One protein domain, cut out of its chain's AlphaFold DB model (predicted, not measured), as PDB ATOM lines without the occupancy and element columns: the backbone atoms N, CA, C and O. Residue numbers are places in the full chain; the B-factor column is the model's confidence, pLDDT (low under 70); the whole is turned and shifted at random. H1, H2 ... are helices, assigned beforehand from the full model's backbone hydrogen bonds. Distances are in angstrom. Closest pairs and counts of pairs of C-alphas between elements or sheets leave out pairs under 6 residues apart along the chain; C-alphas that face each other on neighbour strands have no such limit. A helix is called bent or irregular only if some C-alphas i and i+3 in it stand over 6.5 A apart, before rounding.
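Overview. This is residues 2 to 112 of the 289 residues of an uncharacterized protein of Gallaecimonas pentaromativorans (UniProt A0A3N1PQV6). Helix H5 runs through the middle, with the long helical hairpin H1 and H2 at one end of the longest axis, H6 and H7 at the other, and the short helices H3 and H4 along one side between them. The turn of the first hairpin, residues 16 to 21, sticks out, and the tail after H7 lies at the opposite end. The printed part has 111 residues with seven named helices, H1 to H7 in order along the chain, and no named strand, and its class is all helix. It is compact, with a radius of gyration of the C-alphas of 14.3 A and spans of 42 by 30 by 23 A.

Along the chain. H1 is residues 2 to 16, 20.7 A long, beginning at C-alpha 2 (-40.862, 27.622, -42.492). H2 is residues 22 to 37, 22.6 A. H3, residues 42 to 45, is 5.6 A, and H4, residues 51 to 57, is 10.0 A. H5 is residues 61 to 74, 20.1 A, from C-alpha 61 (-28.392, 14.396, -38.907). H6 is residues 78 to 86, 12.0 A. H7 is residues 90 to 102, 19.6 A, ending at C-alpha 102 (-20.878, 6.472, -47.573); it is irregular, with C-alphas 91 and 94 7.1 A apart.

Arrangement. H1 and H2 form a helical hairpin and touch at a shallow tilt of 15 degrees, opposite ways, closest at the C-alphas of Arg 11 and Leu 25, 7.0 A. H2, with residues 33 to 37 alone, touches residues 70 to 74 of H5 at a steep tilt of 64 degrees; the closest C-alphas are those of Leu 33 and Gly 70, 6.1 A. H3 touches H4, closest at the C-alphas of Val 44 and Leu 54, 6.8 A. H4 only just touches H5, with 3 pairs of C-alphas within 8 A, the closest those of Leu 54 and Ala 64, 6.4 A. H5 and H6 form a helical hairpin with a tilt of 36 degrees, only just steep; the closest C-alphas are those of Asp 72 and Glu 78, 5.4 A. H6 and H7 form another, at a steep tilt of 42 degrees, with the closest C-alphas, those of Leu 86 and Gly 92, 4.3 A apart. H1 and H7 are apart. Every O i to N i+4 pair is within hydrogen-bond range in H1, H2, H4, H5 and H6; H7 has 7 of 9, and H3 is too short for such a pair.

Size, cuts and confidence. The two C-alphas farthest apart are those of Glu 19 and Gly 111, 42.5 A. The printed part has no cut, and the six links between the helices are tight. The mean pLDDT of the printed part is 86.1; residues 18 to 22, of which 22 belongs to H2, are under 70.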
ATOM      1  N   GLU A   2     -39.603  28.400 -42.455       76.62
ATOM      2  CA  GLU A   2     -40.862  27.622 -42.492       76.62
ATOM      3  C   GLU A   2     -40.941  26.579 -43.631       76.62
ATOM      4  O   GLU A   2     -41.475  25.494 -43.433       76.62
ATOM      5  N   ALA A   3     -40.350  26.851 -44.802       83.75
ATOM      6  CA  ALA A   3     -40.409  25.943 -45.954       83.75
ATOM      7  C   ALA A   3     -39.590  24.648 -45.778       83.75
ATOM      8  O   ALA A   3     -40.110  23.566 -46.055       83.75
ATOM      9  N   LEU A   4     -38.349  24.744 -45.284       89.25
ATOM     10  CA  LEU A   4     -37.471  23.588 -45.061       89.25
ATOM     11  C   LEU A   4     -38.007  22.697 -43.932       89.25
ATOM     12  O   LEU A   4     -38.161  21.491 -44.112       89.25
ATOM     13  N   ALA A   5     -38.388  23.306 -42.806       89.31
ATOM     14  CA  ALA A   5     -39.011  22.594 -41.695       89.31
ATOM     15  C   ALA A   5     -40.319  21.909 -42.126       89.31
ATOM     16  O   ALA A   5     -40.561  20.750 -41.794       89.31
ATOM     17  N   ARG A   6     -41.146  22.586 -42.936       89.31
ATOM     18  CA  ARG A   6     -42.364  21.998 -43.511       89.31
ATOM     19  C   ARG A   6     -42.054  20.824 -44.435       89.31
ATOM     20  O   ARG A   6     -42.778  19.832 -44.385       89.31
ATOM     21  N   PHE A   7     -41.013  20.909 -45.263       89.00
ATOM     22  CA  PHE A   7     -40.586  19.784 -46.095       89.00
ATOM     23  C   PHE A   7     -40.223  18.570 -45.235       89.00
ATOM     24  O   PHE A   7     -40.755  17.484 -45.470       89.00
ATOM     25  N   PHE A   8     -39.397  18.750 -44.202       88.44
ATOM     26  CA  PHE A   8     -39.017  17.646 -43.324       88.44
ATOM     27  C   PHE A   8     -40.187  17.097 -42.510       88.44
ATOM     28  O   PHE A   8     -40.334  15.880 -42.419       88.44
ATOM     29  N   ALA A   9     -41.086  17.954 -42.022       89.12
ATOM     30  CA  ALA A   9     -42.308  17.521 -41.352       89.12
ATOM     31  C   ALA A   9     -43.195  16.670 -42.276       89.12
ATOM     32  O   ALA A   9     -43.652  15.598 -41.880       89.12
ATOM     33  N   GLN A  10     -43.388  17.096 -43.529       87.81
ATOM     34  CA  GLN A  10     -44.145  16.329 -44.522       87.81
ATOM     35  C   GLN A  10     -43.464  15.004 -44.852       87.81
ATOM     36  O   GLN A  10     -44.116  13.963 -44.883       87.81
ATOM     37  N   ARG A  11     -42.144  15.015 -45.049       84.12
ATOM     38  CA  ARG A  11     -41.368  13.805 -45.320       84.12
ATOM     39  C   ARG A  11     -41.438  12.823 -44.149       84.12
ATOM     40  O   ARG A  11     -41.650  11.634 -44.370       84.12
ATOM     41  N   LYS A  12     -41.324  13.306 -42.910       83.81
ATOM     42  CA  LYS A  12     -41.448  12.499 -41.688       83.81
ATOM     43  C   LYS A  12     -42.850  11.910 -41.543       83.81
ATOM     44  O   LYS A  12     -42.969  10.724 -41.254       83.81
ATOM     45  N   ALA A  13     -43.893  12.696 -41.812       84.19
ATOM     46  CA  ALA A  13     -45.275  12.221 -41.804       84.19
ATOM     47  C   ALA A  13     -45.509  11.117 -42.849       84.19
ATOM     48  O   ALA A  13     -46.111  10.093 -42.536       84.19
ATOM     49  N   VAL A  14     -44.967  11.276 -44.064       79.25
ATOM     50  CA  VAL A  14     -45.025  10.229 -45.096       79.25
ATOM     51  C   VAL A  14     -44.294   8.974 -44.638       79.25
ATOM     52  O   VAL A  14     -44.853   7.895 -44.743       79.25
ATOM     53  N   LEU A  15     -43.084   9.083 -44.084       75.00
ATOM     54  CA  LEU A  15     -42.325   7.919 -43.610       75.00
ATOM     55  C   LEU A  15     -42.988   7.195 -42.429       75.00
ATOM     56  O   LEU A  15     -42.812   5.985 -42.283       75.00
ATOM     57  N   ALA A  16     -43.738   7.919 -41.598       74.06
ATOM     58  CA  ALA A  16     -44.481   7.356 -40.476       74.06
ATOM     59  C   ALA A  16     -45.809   6.696 -40.897       74.06
ATOM     60  O   ALA A  16     -46.297   5.825 -40.179       74.06
ATOM     61  N   SER A  17     -46.374   7.086 -42.045       71.81
ATOM     62  CA  SER A  17     -47.675   6.606 -42.520       71.81
ATOM     63  C   SER A  17     -47.670   5.113 -42.878       71.81
ATOM     64  O   SER A  17     -46.733   4.592 -43.486       71.81
ATOM     65  N   HIS A  18     -48.761   4.415 -42.555       62.59
ATOM     66  CA  HIS A  18     -48.989   3.026 -42.974       62.59
ATOM     67  C   HIS A  18     -49.309   2.903 -44.474       62.59
ATOM     68  O   HIS A  18     -49.088   1.845 -45.060       62.59
ATOM     69  N   GLU A  19     -49.750   3.996 -45.102       61.41
ATOM     70  CA  GLU A  19     -50.063   4.100 -46.537       61.41
ATOM     71  C   GLU A  19     -48.917   4.750 -47.336       61.41
ATOM     72  O   GLU A  19     -49.102   5.220 -48.458       61.41
ATOM     73  N   ALA A  20     -47.720   4.827 -46.747       63.84
ATOM     74  CA  ALA A  20     -46.564   5.481 -47.342       63.84
ATOM     75  C   ALA A  20     -46.162   4.851 -48.685       63.84
ATOM     76  O   ALA A  20     -45.590   3.756 -48.726       63.84
ATOM     77  N   ASP A  21     -46.394   5.589 -49.769       67.69
ATOM     78  CA  ASP A  21     -46.013   5.213 -51.129       67.69
ATOM     79  C   ASP A  21     -44.703   5.891 -51.572       67.69
ATOM     80  O   ASP A  21     -44.438   7.070 -51.314       67.69
ATOM     81  N   LEU A  22     -43.886   5.133 -52.309       68.69
ATOM     82  CA  LEU A  22     -42.655   5.608 -52.932       68.69
ATOM     83  C   LEU A  22     -42.922   6.742 -53.932       68.69
ATOM     84  O   LEU A  22     -42.083   7.632 -54.071       68.69
ATOM     85  N   GLY A  23     -44.061   6.727 -54.631       72.62
ATOM     86  CA  GLY A  23     -44.456   7.795 -55.550       72.62
ATOM     87  C   GLY A  23     -44.594   9.150 -54.854       72.62
ATOM     88  O   GLY A  23     -44.044  10.143 -55.335       72.62
ATOM     89  N   VAL A  24     -45.240   9.181 -53.686       77.38
ATOM     90  CA  VAL A  24     -45.403  10.398 -52.870       77.38
ATOM     91  C   VAL A  24     -44.053  10.915 -52.377       77.38
ATOM     92  O   VAL A  24     -43.760  12.104 -52.513       77.38
ATOM     93  N   LEU A  25     -43.189  10.029 -51.867       77.00
ATOM     94  CA  LEU A  25     -41.851  10.420 -51.417       77.00
ATOM     95  C   LEU A  25     -41.022  11.020 -52.568       77.00
ATOM     96  O   LEU A  25     -40.445  12.093 -52.417       77.00
ATOM     97  N   LYS A  26     -41.058  10.402 -53.757       77.44
ATOM     98  CA  LYS A  26     -40.387  10.920 -54.964       77.44
ATOM     99  C   LYS A  26     -40.868  12.318 -55.354       77.44
ATOM    100  O   LYS A  26     -40.068  13.138 -55.804       77.44
ATOM    101  N   GLN A  27     -42.165  12.594 -55.234       82.12
ATOM    102  CA  GLN A  27     -42.713  13.919 -55.534       82.12
ATOM    103  C   GLN A  27     -42.216  14.971 -54.541       82.12
ATOM    104  O   GLN A  27     -41.815  16.056 -54.965       82.12
ATOM    105  N   LEU A  28     -42.194  14.640 -53.245       84.31
ATOM    106  CA  LEU A  28     -41.635  15.514 -52.214       84.31
ATOM    107  C   LEU A  28     -40.161  15.818 -52.492       84.31
ATOM    108  O   LEU A  28     -39.773  16.985 -52.485       84.31
ATOM    109  N   ASP A  29     -39.366  14.798 -52.806       84.06
ATOM    110  CA  ASP A  29     -37.931  14.940 -53.060       84.06
ATOM    111  C   ASP A  29     -37.650  15.783 -54.319       84.06
ATOM    112  O   ASP A  29     -36.784  16.660 -54.311       84.06
ATOM    113  N   ARG A  30     -38.427  15.599 -55.398       85.06
ATOM    114  CA  ARG A  30     -38.347  16.448 -56.603       85.06
ATOM    115  C   ARG A  30     -38.701  17.901 -56.305       85.06
ATOM    116  O   ARG A  30     -38.034  18.802 -56.811       85.06
ATOM    117  N   ARG A  31     -39.738  18.132 -55.495       89.25
ATOM    118  CA  ARG A  31     -40.132  19.484 -55.089       89.25
ATOM    119  C   ARG A  31     -39.024  20.145 -54.274       89.25
ATOM    120  O   ARG A  31     -38.662  21.270 -54.586       89.25
ATOM    121  N   PHE A  32     -38.441  19.428 -53.314       90.50
ATOM    122  CA  PHE A  32     -37.307  19.913 -52.530       90.50
ATOM    123  C   PHE A  32     -36.140  20.355 -53.413       90.50
ATOM    124  O   PHE A  32     -35.634  21.456 -53.233       90.50
ATOM    125  N   LEU A  33     -35.749  19.553 -54.406       89.44
ATOM    126  CA  LEU A  33     -34.671  19.926 -55.330       89.44
ATOM    127  C   LEU A  33     -35.011  21.167 -56.159       89.44
ATOM    128  O   LEU A  33     -34.151  22.024 -56.356       89.44
ATOM    129  N   GLY A  34     -36.260  21.281 -56.617       90.88
ATOM    130  CA  GLY A  34     -36.744  22.468 -57.321       90.88
ATOM    131  C   GLY A  34     -36.689  23.724 -56.449       90.88
ATOM    132  O   GLY A  34     -36.127  24.733 -56.865       90.88
ATOM    133  N   GLU A  35     -37.207  23.651 -55.222       93.06
ATOM    134  CA  GLU A  35     -37.187  24.751 -54.245       93.06
ATOM    135  C   GLU A  35     -35.747  25.122 -53.845       93.06
ATOM    136  O   GLU A  35     -35.407  26.304 -53.732       93.06
ATOM    137  N   LEU A  36     -34.873  24.122 -53.689       92.31
ATOM    138  CA  LEU A  36     -33.456  24.307 -53.391       92.31
ATOM    139  C   LEU A  36     -32.754  25.070 -54.524       92.31
ATOM    140  O   LEU A  36     -32.110  26.081 -54.249       92.31
ATOM    141  N   ALA A  37     -32.947  24.641 -55.776       92.06
ATOM    142  CA  ALA A  37     -32.385  25.279 -56.970       92.06
ATOM    143  C   ALA A  37     -32.915  26.704 -57.198       92.06
ATOM    144  O   ALA A  37     -32.197  27.558 -57.713       92.06
ATOM    145  N   GLN A  38     -34.161  26.970 -56.801       93.25
ATOM    146  CA  GLN A  38     -34.818  28.269 -56.960       93.25
ATOM    147  C   GLN A  38     -34.531  29.255 -55.816       93.25
ATOM    148  O   GLN A  38     -35.076  30.357 -55.821       93.25
ATOM    149  N   GLY A  39     -33.709  28.897 -54.822       91.62
ATOM    150  CA  GLY A  39     -33.413  29.812 -53.711       91.62
ATOM    151  C   GLY A  39     -34.488  29.871 -52.619       91.62
ATOM    152  O   GLY A  39     -34.422  30.732 -51.747       91.62
ATOM    153  N   GLN A  40     -35.494  28.995 -52.653       92.62
ATOM    154  CA  GLN A  40     -36.717  29.134 -51.846       92.62
ATOM    155  C   GLN A  40     -36.609  28.539 -50.437       92.62
ATOM    156  O   GLN A  40     -37.475  28.782 -49.597       92.62
ATOM    157  N   LEU A  41     -35.541  27.792 -50.147       91.81
ATOM    158  CA  LEU A  41     -35.311  27.184 -48.833       91.81
ATOM    159  C   LEU A  41     -34.435  28.059 -47.923       91.81
ATOM    160  O   LEU A  41     -34.040  27.637 -46.841       91.81
ATOM    161  N   GLY A  42     -34.186  29.315 -48.307       89.62
ATOM    162  CA  GLY A  42     -33.440  30.271 -47.493       89.62
ATOM    163  C   GLY A  42     -31.931  29.994 -47.514       89.62
ATOM    164  O   GLY A  42     -31.397  29.681 -48.581       89.62
ATOM    165  N   PRO A  43     -31.218  30.103 -46.373       91.06
ATOM    166  CA  PRO A  43     -29.758  29.973 -46.338       91.06
ATOM    167  C   PRO A  43     -29.234  28.648 -46.908       91.06
ATOM    168  O   PRO A  43     -28.170  28.625 -47.524       91.06
ATOM    169  N   VAL A  44     -29.999  27.556 -46.775       91.31
ATOM    170  CA  VAL A  44     -29.617  26.243 -47.321       91.31
ATOM    171  C   VAL A  44     -29.652  26.173 -48.845       91.31
ATOM    172  O   VAL A  44     -29.084  25.235 -49.395       91.31
ATOM    173  N   SER A  45     -30.266  27.140 -49.536       92.69
ATOM    174  CA  SER A  45     -30.261  27.245 -51.002       92.69
ATOM    175  C   SER A  45     -29.092  28.060 -51.556       92.69
ATOM    176  O   SER A  45     -28.893  28.098 -52.765       92.69
ATOM    177  N   LEU A  46     -28.307  28.734 -50.714       90.12
ATOM    178  CA  LEU A  46     -27.211  29.574 -51.198       90.12
ATOM    179  C   LEU A  46     -25.999  28.712 -51.571       90.12
ATOM    180  O   LEU A  46     -25.657  27.809 -50.805       90.12
ATOM    181  N   PRO A  47     -25.309  28.952 -52.700       87.62
ATOM    182  CA  PRO A  47     -23.994  28.365 -52.950       87.62
ATOM    183  C   PRO A  47     -23.039  28.670 -51.786       87.62
ATOM    184  O   PRO A  47     -23.103  29.749 -51.202       87.62
ATOM    185  N   GLY A  48     -22.161  27.733 -51.425       86.62
ATOM    186  CA  GLY A  48     -21.217  27.976 -50.333       86.62
ATOM    187  C   GLY A  48     -21.790  27.803 -48.918       86.62
ATOM    188  O   GLY A  48     -21.204  28.332 -47.976       86.62
ATOM    189  N   LEU A  49     -22.882  27.040 -48.739       92.00
ATOM    190  CA  LEU A  49     -23.479  26.726 -47.429       92.00
ATOM    191  C   LEU A  49     -22.410  26.371 -46.381       92.00
ATOM    192  O   LEU A  49     -21.566  25.498 -46.612       92.00
ATOM    193  N   SER A  50     -22.430  27.048 -45.235       93.06
ATOM    194  CA  SER A  50     -21.501  26.756 -44.141       93.06
ATOM    195  C   SER A  50     -21.968  25.542 -43.328       93.06
ATOM    196  O   SER A  50     -23.167  25.278 -43.233       93.06
ATOM    197  N   ALA A  51     -21.030  24.827 -42.700       92.38
ATOM    198  CA  ALA A  51     -21.368  23.718 -41.807       92.38
ATOM    199  C   ALA A  51     -22.213  24.183 -40.605       92.38
ATOM    200  O   ALA A  51     -23.169  23.510 -40.239       92.38
ATOM    201  N   ALA A  52     -21.926  25.366 -40.051       92.25
ATOM    202  CA  ALA A  52     -22.715  25.947 -38.963       92.25
ATOM    203  C   ALA A  52     -24.166  26.223 -39.391       92.25
ATOM    204  O   ALA A  52     -25.098  25.904 -38.663       92.25
ATOM    205  N   THR A  53     -24.363  26.762 -40.596       93.56
ATOM    206  CA  THR A  53     -25.702  27.002 -41.148       93.56
ATOM    207  C   THR A  53     -26.436  25.693 -41.427       93.56
ATOM    208  O   THR A  53     -27.614  25.598 -41.111       93.56
ATOM    209  N   LEU A  54     -25.760  24.672 -41.971       93.38
ATOM    210  CA  LEU A  54     -26.360  23.348 -42.160       93.38
ATOM    211  C   LEU A  54     -26.873  22.782 -40.831       93.38
ATOM    212  O   LEU A  54     -28.023  22.375 -40.757       93.38
ATOM    213  N   LEU A  55     -26.025  22.771 -39.800       91.81
ATOM    214  CA  LEU A  55     -26.366  22.192 -38.498       91.81
ATOM    215  C   LEU A  55     -27.438  23.003 -37.757       91.81
ATOM    216  O   LEU A  55     -28.206  22.434 -36.988       91.81
ATOM    217  N   ALA A  56     -27.516  24.316 -37.995       91.44
ATOM    218  CA  ALA A  56     -28.566  25.165 -37.438       91.44
ATOM    219  C   ALA A  56     -29.923  24.967 -38.137       91.44
ATOM    220  O   ALA A  56     -30.957  24.957 -37.476       91.44
ATOM    221  N   GLU A  57     -29.929  24.817 -39.465       89.88
ATOM    222  CA  GLU A  57     -31.157  24.701 -40.269       89.88
ATOM    223  C   GLU A  57     -31.671  23.253 -40.378       89.88
ATOM    224  O   GLU A  57     -32.850  23.038 -40.650       89.88
ATOM    225  N   ALA A  58     -30.801  22.262 -40.168       87.25
ATOM    226  CA  ALA A  58     -31.108  20.835 -40.197       87.25
ATOM    227  C   ALA A  58     -30.426  20.139 -39.007       87.25
ATOM    228  O   ALA A  58     -29.385  19.494 -39.142       87.25
ATOM    229  N   ALA A  59     -31.010  20.325 -37.821       78.31
ATOM    230  CA  ALA A  59     -30.460  19.821 -36.563       78.31
ATOM    231  C   ALA A  59     -30.484  18.284 -36.468       78.31
ATOM    232  O   ALA A  59     -29.634  17.695 -35.800       78.31
ATOM    233  N   ASP A  60     -31.437  17.627 -37.137       83.38
ATOM    234  CA  ASP A  60     -31.436  16.173 -37.270       83.38
ATOM    235  C   ASP A  60     -30.368  15.759 -38.310       83.38
ATOM    236  O   ASP A  60     -30.425  16.205 -39.464       83.38
ATOM    237  N   PRO A  61     -29.400  14.884 -37.964       77.75
ATOM    238  CA  PRO A  61     -28.392  14.396 -38.907       77.75
ATOM    239  C   PRO A  61     -28.978  13.829 -40.208       77.75
ATOM    240  O   PRO A  61     -28.347  13.902 -41.263       77.75
ATOM    241  N   LEU A  62     -30.186  13.271 -40.149       76.44
ATOM    242  CA  LEU A  62     -30.882  12.702 -41.298       76.44
ATOM    243  C   LEU A  62     -31.377  13.784 -42.256       76.44
ATOM    244  O   LEU A  62     -31.292  13.633 -43.474       76.44
ATOM    245  N   GLU A  63     -31.867  14.887 -41.703       85.69
ATOM    246  CA  GLU A  63     -32.273  16.070 -42.453       85.69
ATOM    247  C   GLU A  63     -31.048  16.744 -43.078       85.69
ATOM    248  O   GLU A  63     -31.054  17.072 -44.266       85.69
ATOM    249  N   ALA A  64     -29.951  16.852 -42.321       87.75
ATOM    250  CA  ALA A  64     -28.695  17.401 -42.816       87.75
ATOM    251  C   ALA A  64     -28.151  16.599 -44.009       87.75
ATOM    252  O   ALA A  64     -27.738  17.189 -45.007       87.75
ATOM    253  N   MET A  65     -28.210  15.263 -43.954       82.06
ATOM    254  CA  MET A  65     -27.837  14.387 -45.073       82.06
ATOM    255  C   MET A  65     -28.674  14.653 -46.330       82.06
ATOM    256  O   MET A  65     -28.122  14.744 -47.426       82.06
ATOM    257  N   VAL A  66     -29.990  14.823 -46.178       84.19
ATOM    258  CA  VAL A  66     -30.904  15.143 -47.286       84.19
ATOM    259  C   VAL A  66     -30.521  16.473 -47.948       84.19
ATOM    260  O   VAL A  66     -30.475  16.554 -49.179       84.19
ATOM    261  N   VAL A  67     -30.173  17.494 -47.154       89.81
ATOM    262  CA  VAL A  67     -29.666  18.772 -47.678       89.81
ATOM    263  C   VAL A  67     -28.338  18.585 -48.401       89.81
ATOM    264  O   VAL A  67     -28.217  19.011 -49.546       89.81
ATOM    265  N   VAL A  68     -27.353  17.939 -47.770       88.19
ATOM    266  CA  VAL A  68     -26.011  17.725 -48.341       88.19
ATOM    267  C   VAL A  68     -26.096  17.077 -49.724       88.19
ATOM    268  O   VAL A  68     -25.454  17.544 -50.662       88.19
ATOM    269  N   GLU A  69     -26.920  16.042 -49.878       83.25
ATOM    270  CA  GLU A  69     -27.064  15.331 -51.149       83.25
ATOM    271  C   GLU A  69     -27.813  16.133 -52.209       83.25
ATOM    272  O   GLU A  69     -27.389  16.172 -53.365       83.25
ATOM    273  N   GLY A  70     -28.904  16.805 -51.829       86.81
ATOM    274  CA  GLY A  70     -29.612  17.685 -52.755       86.81
ATOM    275  C   GLY A  70     -28.707  18.798 -53.279       86.81
ATOM    276  O   GLY A  70     -28.769  19.149 -54.455       86.81
ATOM    277  N   ARG A  71     -27.808  19.301 -52.429       89.56
ATOM    278  CA  ARG A  71     -26.806  20.295 -52.812       89.56
ATOM    279  C   ARG A  71     -25.737  19.738 -53.736       89.56
ATOM    280  O   ARG A  71     -25.459  20.382 -54.738       89.56
ATOM    281  N   ASP A  72     -25.157  18.578 -53.432       85.31
ATOM    282  CA  ASP A  72     -24.126  17.962 -54.285       85.31
ATOM    283  C   ASP A  72     -24.645  17.688 -55.706       85.31
ATOM    284  O   ASP A  72     -23.924  17.859 -56.686       85.31
ATOM    285  N   CYS A  73     -25.937  17.359 -55.829       83.25
ATOM    286  CA  CYS A  73     -26.608  17.217 -57.119       83.25
ATOM    287  C   CYS A  73     -26.695  18.531 -57.915       83.25
ATOM    288  O   CYS A  73     -26.593  18.509 -59.141       83.25
ATOM    289  N   LEU A  74     -26.951  19.660 -57.250       86.56
ATOM    290  CA  LEU A  74     -27.150  20.956 -57.911       86.56
ATOM    291  C   LEU A  74     -25.836  21.711 -58.140       86.56
ATOM    292  O   LEU A  74     -25.689  22.418 -59.136       86.56
ATOM    293  N   TRP A  75     -24.887  21.566 -57.220       88.62
ATOM    294  CA  TRP A  75     -23.634  22.309 -57.181       88.62
ATOM    295  C   TRP A  75     -22.460  21.342 -56.966       88.62
ATOM    296  O   TRP A  75     -22.109  21.029 -55.822       88.62
ATOM    297  N   PRO A  76     -21.822  20.879 -58.055       84.00
ATOM    298  CA  PRO A  76     -20.707  19.945 -57.974       84.00
ATOM    299  C   PRO A  76     -19.561  20.471 -57.100       84.00
ATOM    300  O   PRO A  76     -19.117  21.608 -57.254       84.00
ATOM    301  N   GLY A  77     -19.057  19.625 -56.196       83.00
ATOM    302  CA  GLY A  77     -17.940  19.954 -55.299       83.00
ATOM    303  C   GLY A  77     -18.355  20.489 -53.923       83.00
ATOM    304  O   GLY A  77     -17.509  20.583 -53.028       83.00
ATOM    305  N   GLU A  78     -19.646  20.761 -53.705       87.81
ATOM    306  CA  GLU A  78     -20.169  21.163 -52.394       87.81
ATOM    307  C   GLU A  78     -19.962  20.082 -51.329       87.81
ATOM    308  O   GLU A  78     -19.632  20.417 -50.191       87.81
ATOM    309  N   LEU A  79     -20.083  18.800 -51.689       88.75
ATOM    310  CA  LEU A  79     -19.899  17.690 -50.753       88.75
ATOM    311  C   LEU A  79     -18.503  17.691 -50.119       88.75
ATOM    312  O   LEU A  79     -18.381  17.605 -48.898       88.75
ATOM    313  N   SER A  80     -17.442  17.815 -50.922       90.81
ATOM    314  CA  SER A  80     -16.064  17.816 -50.410       90.81
ATOM    315  C   SER A  80     -15.781  19.032 -49.528       90.81
ATOM    316  O   SER A  80     -15.187  18.886 -48.458       90.81
ATOM    317  N   ARG A  81     -16.247  20.218 -49.942       92.44
ATOM    318  CA  ARG A  81     -16.095  21.466 -49.182       92.44
ATOM    319  C   ARG A  81     -16.814  21.390 -47.834       92.44
ATOM    320  O   ARG A  81     -16.235  21.719 -46.800       92.44
ATOM    321  N   LEU A  82     -18.066  20.935 -47.842       94.06
ATOM    322  CA  LEU A  82     -18.891  20.816 -46.645       94.06
ATOM    323  C   LEU A  82     -18.353  19.744 -45.698       94.06
ATOM    324  O   LEU A  82     -18.260  19.989 -44.501       94.06
ATOM    325  N   HIS A  83     -17.906  18.603 -46.228       93.62
ATOM    326  CA  HIS A  83     -17.237  17.568 -45.443       93.62
ATOM    327  C   HIS A  83     -15.982  18.104 -44.740       93.62
ATOM    328  O   HIS A  83     -15.808  17.882 -43.546       93.62
ATOM    329  N   GLN A  84     -15.127  18.855 -45.443       94.81
ATOM    330  CA  GLN A  84     -13.946  19.469 -44.830       94.81
ATOM    331  C   GLN A  84     -14.322  20.434 -43.697       94.81
ATOM    332  O   GLN A  84     -13.677  20.423 -42.650       94.81
ATOM    333  N   ALA A  85     -15.368  21.242 -43.888       94.56
ATOM    334  CA  ALA A  85     -15.857  22.155 -42.860       94.56
ATOM    335  C   ALA A  85     -16.457  21.411 -41.653       94.56
ATOM    336  O   ALA A  85     -16.207  21.804 -40.518       94.56
ATOM    337  N   LEU A  86     -17.193  20.316 -41.877       94.75
ATOM    338  CA  LEU A  86     -17.745  19.464 -40.816       94.75
ATOM    339  C   LEU A  86     -16.642  18.789 -39.993       94.75
ATOM    340  O   LEU A  86     -16.744  18.744 -38.773       94.75
ATOM    341  N   CYS A  87     -15.557  18.342 -40.633       94.69
ATOM    342  CA  CYS A  87     -14.380  17.808 -39.940       94.69
ATOM    343  C   CYS A  87     -13.674  18.835 -39.038       94.69
ATOM    344  O   CYS A  87     -12.852  18.441 -38.214       94.69
ATOM    345  N   ALA A  88     -13.914  20.134 -39.227       92.81
ATOM    346  CA  ALA A  88     -13.266  21.195 -38.460       92.81
ATOM    347  C   ALA A  88     -14.066  21.626 -37.218       92.81
ATOM    348  O   ALA A  88     -13.569  22.436 -36.440       92.81
ATOM    349  N   ILE A  89     -15.288  21.112 -37.033       91.44
ATOM    350  CA  ILE A  89     -16.164  21.457 -35.909       91.44
ATOM    351  C   ILE A  89     -16.630  20.195 -35.181       91.44
ATOM    352  O   ILE A  89     -17.069  19.234 -35.808       91.44
ATOM    353  N   ASP A  90     -16.590  20.201 -33.850       88.88
ATOM    354  CA  ASP A  90     -16.902  19.010 -33.042       88.88
ATOM    355  C   ASP A  90     -18.323  18.487 -33.295       88.88
ATOM    356  O   ASP A  90     -18.532  17.294 -33.509       88.88
ATOM    357  N   GLN A  91     -19.300  19.393 -33.382       89.25
ATOM    358  CA  GLN A  91     -20.699  19.049 -33.670       89.25
ATOM    359  C   GLN A  91     -20.898  18.456 -35.077       89.25
ATOM    360  O   GLN A  91     -21.888  17.773 -35.325       89.25
ATOM    361  N   GLY A  92     -19.961  18.695 -36.001       88.69
ATOM    362  CA  GLY A  92     -19.995  18.164 -37.364       88.69
ATOM    363  C   GLY A  92     -19.352  16.785 -37.512       88.69
ATOM    364  O   GLY A  92     -19.585  16.126 -38.528       88.69
ATOM    365  N   GLN A  93     -18.587  16.318 -36.516       90.06
ATOM    366  CA  GLN A  93     -17.856  15.048 -36.580       90.06
ATOM    367  C   GLN A  93     -18.750  13.837 -36.881       90.06
ATOM    368  O   GLN A  93     -18.387  13.061 -37.770       90.06
ATOM    369  N   PRO A  94     -19.927  13.654 -36.245       87.62
ATOM    370  CA  PRO A  94     -20.782  12.508 -36.552       87.62
ATOM    371  C   PRO A  94     -21.203  12.477 -38.027       87.62
ATOM    372  O   PRO A  94     -21.113  11.445 -38.695       87.62
ATOM    373  N   LEU A  95     -21.600  13.630 -38.571       87.88
ATOM    374  CA  LEU A  95     -22.002  13.743 -39.969       87.88
ATOM    375  C   LEU A  95     -20.810  13.529 -40.915       87.88
ATOM    376  O   LEU A  95     -20.946  12.840 -41.923       87.88
ATOM    377  N   ALA A  96     -19.627  14.045 -40.574       92.00
ATOM    378  CA  ALA A  96     -18.405  13.825 -41.345       92.00
ATOM    379  C   ALA A  96     -18.018  12.338 -41.413       92.00
ATOM    380  O   ALA A  96     -17.780  11.811 -42.502       92.00
ATOM    381  N   TRP A  97     -18.027  11.627 -40.280       88.69
ATOM    382  CA  TRP A  97     -17.758  10.186 -40.239       88.69
ATOM    383  C   TRP A  97     -18.777   9.384 -41.046       88.69
ATOM    384  O   TRP A  97     -18.405   8.468 -41.786       88.69
ATOM    385  N   TRP A  98     -20.055   9.756 -40.957       84.88
ATOM    386  CA  TRP A  98     -21.106   9.143 -41.762       84.88
ATOM    387  C   TRP A  98     -20.860   9.340 -43.263       84.88
ATOM    388  O   TRP A  98     -20.901   8.377 -44.034       84.88
ATOM    389  N   LEU A  99     -20.569  10.574 -43.685       85.38
ATOM    390  CA  LEU A  99     -20.270  10.913 -45.076       85.38
ATOM    391  C   LEU A  99     -19.035  10.158 -45.584       85.38
ATOM    392  O   LEU A  99     -19.089   9.557 -46.653       85.38
ATOM    393  N   ALA A 100     -17.953  10.099 -44.808       87.25
ATOM    394  CA  ALA A 100     -16.746   9.361 -45.177       87.25
ATOM    395  C   ALA A 100     -16.972   7.845 -45.313       87.25
ATOM    396  O   ALA A 100     -16.278   7.188 -46.095       87.25
ATOM    397  N   ALA A 101     -17.939   7.285 -44.578       80.81
ATOM    398  CA  ALA A 101     -18.358   5.892 -44.716       80.81
ATOM    399  C   ALA A 101     -19.131   5.648 -46.023       80.81
ATOM    400  O   ALA A 101     -18.939   4.626 -46.680       80.81
ATOM    401  N   CYS A 102     -20.009   6.583 -46.398       76.31
ATOM    402  CA  CYS A 102     -20.878   6.472 -47.573       76.31
ATOM    403  C   CYS A 102     -20.188   6.860 -48.890       76.31
ATOM    404  O   CYS A 102     -20.512   6.298 -49.935       76.31
ATOM    405  N   TYR A 103     -19.226   7.783 -48.845       80.19
ATOM    406  CA  TYR A 103     -18.557   8.353 -50.013       80.19
ATOM    407  C   TYR A 103     -17.044   8.085 -49.940       80.19
ATOM    408  O   TYR A 103     -16.299   8.890 -49.382       80.19
ATOM    409  N   PRO A 104     -16.538   6.986 -50.542       80.81
ATOM    410  CA  PRO A 104     -15.125   6.602 -50.450       80.81
ATOM    411  C   PRO A 104     -14.130   7.629 -51.005       80.81
ATOM    412  O   PRO A 104     -12.948   7.564 -50.666       80.81
ATOM    413  N   ALA A 105     -14.592   8.552 -51.856       84.06
ATOM    414  CA  ALA A 105     -13.797   9.665 -52.371       84.06
ATOM    415  C   ALA A 105     -13.480  10.721 -51.295       84.06
ATOM    416  O   ALA A 105     -12.513  11.465 -51.437       84.06
ATOM    417  N   LEU A 106     -14.259  10.777 -50.210       88.62
ATOM    418  CA  LEU A 106     -13.995  11.674 -49.091       88.62
ATOM    419  C   LEU A 106     -12.881  11.110 -48.188       88.62
ATOM    420  O   LEU A 106     -12.783   9.887 -47.978       88.62
ATOM    421  N   PRO A 107     -12.007  11.977 -47.642       91.81
ATOM    422  CA  PRO A 107     -11.004  11.560 -46.671       91.81
ATOM    423  C   PRO A 107     -11.676  11.078 -45.377       91.81
ATOM    424  O   PRO A 107     -12.780  11.494 -45.052       91.81
ATOM    425  N   MET A 108     -11.004  10.201 -44.630       91.44
ATOM    426  CA  MET A 108     -11.467   9.834 -43.287       91.44
ATOM    427  C   MET A 108     -11.227  11.016 -42.337       91.44
ATOM    428  O   MET A 108     -10.122  11.575 -42.381       91.44
ATOM    429  N   PRO A 109     -12.202  11.399 -41.495       93.19
ATOM    430  CA  PRO A 109     -11.972  12.360 -40.423       93.19
ATOM    431  C   PRO A 109     -10.881  11.879 -39.452       93.19
ATOM    432  O   PRO A 109     -10.473  10.715 -39.462       93.19
ATOM    433  N   LYS A 110     -10.380  12.798 -38.622       89.25
ATOM    434  CA  LYS A 110      -9.424  12.504 -37.545       89.25
ATOM    435  C   LYS A 110     -10.150  12.533 -36.199       89.25
ATOM    436  O   LYS A 110     -11.092  13.300 -36.047       89.25
ATOM    437  N   GLY A 111      -9.652  11.778 -35.221       84.44
ATOM    438  CA  GLY A 111     -10.216  11.723 -33.867       84.44
ATOM    439  C   GLY A 111     -11.133  10.520 -33.649       84.44
ATOM    440  O   GLY A 111     -11.173   9.613 -34.479       84.44
ATOM    441  N   ASP A 112     -11.830  10.513 -32.514       80.50
ATOM    442  CA  ASP A 112     -12.787   9.465 -32.154       80.50
ATOM    443  C   ASP A 112     -14.126   9.711 -32.863       80.50
ATOM    444  O   ASP A 112     -14.730  10.777 -32.732       80.50
TER     445      ASP A 112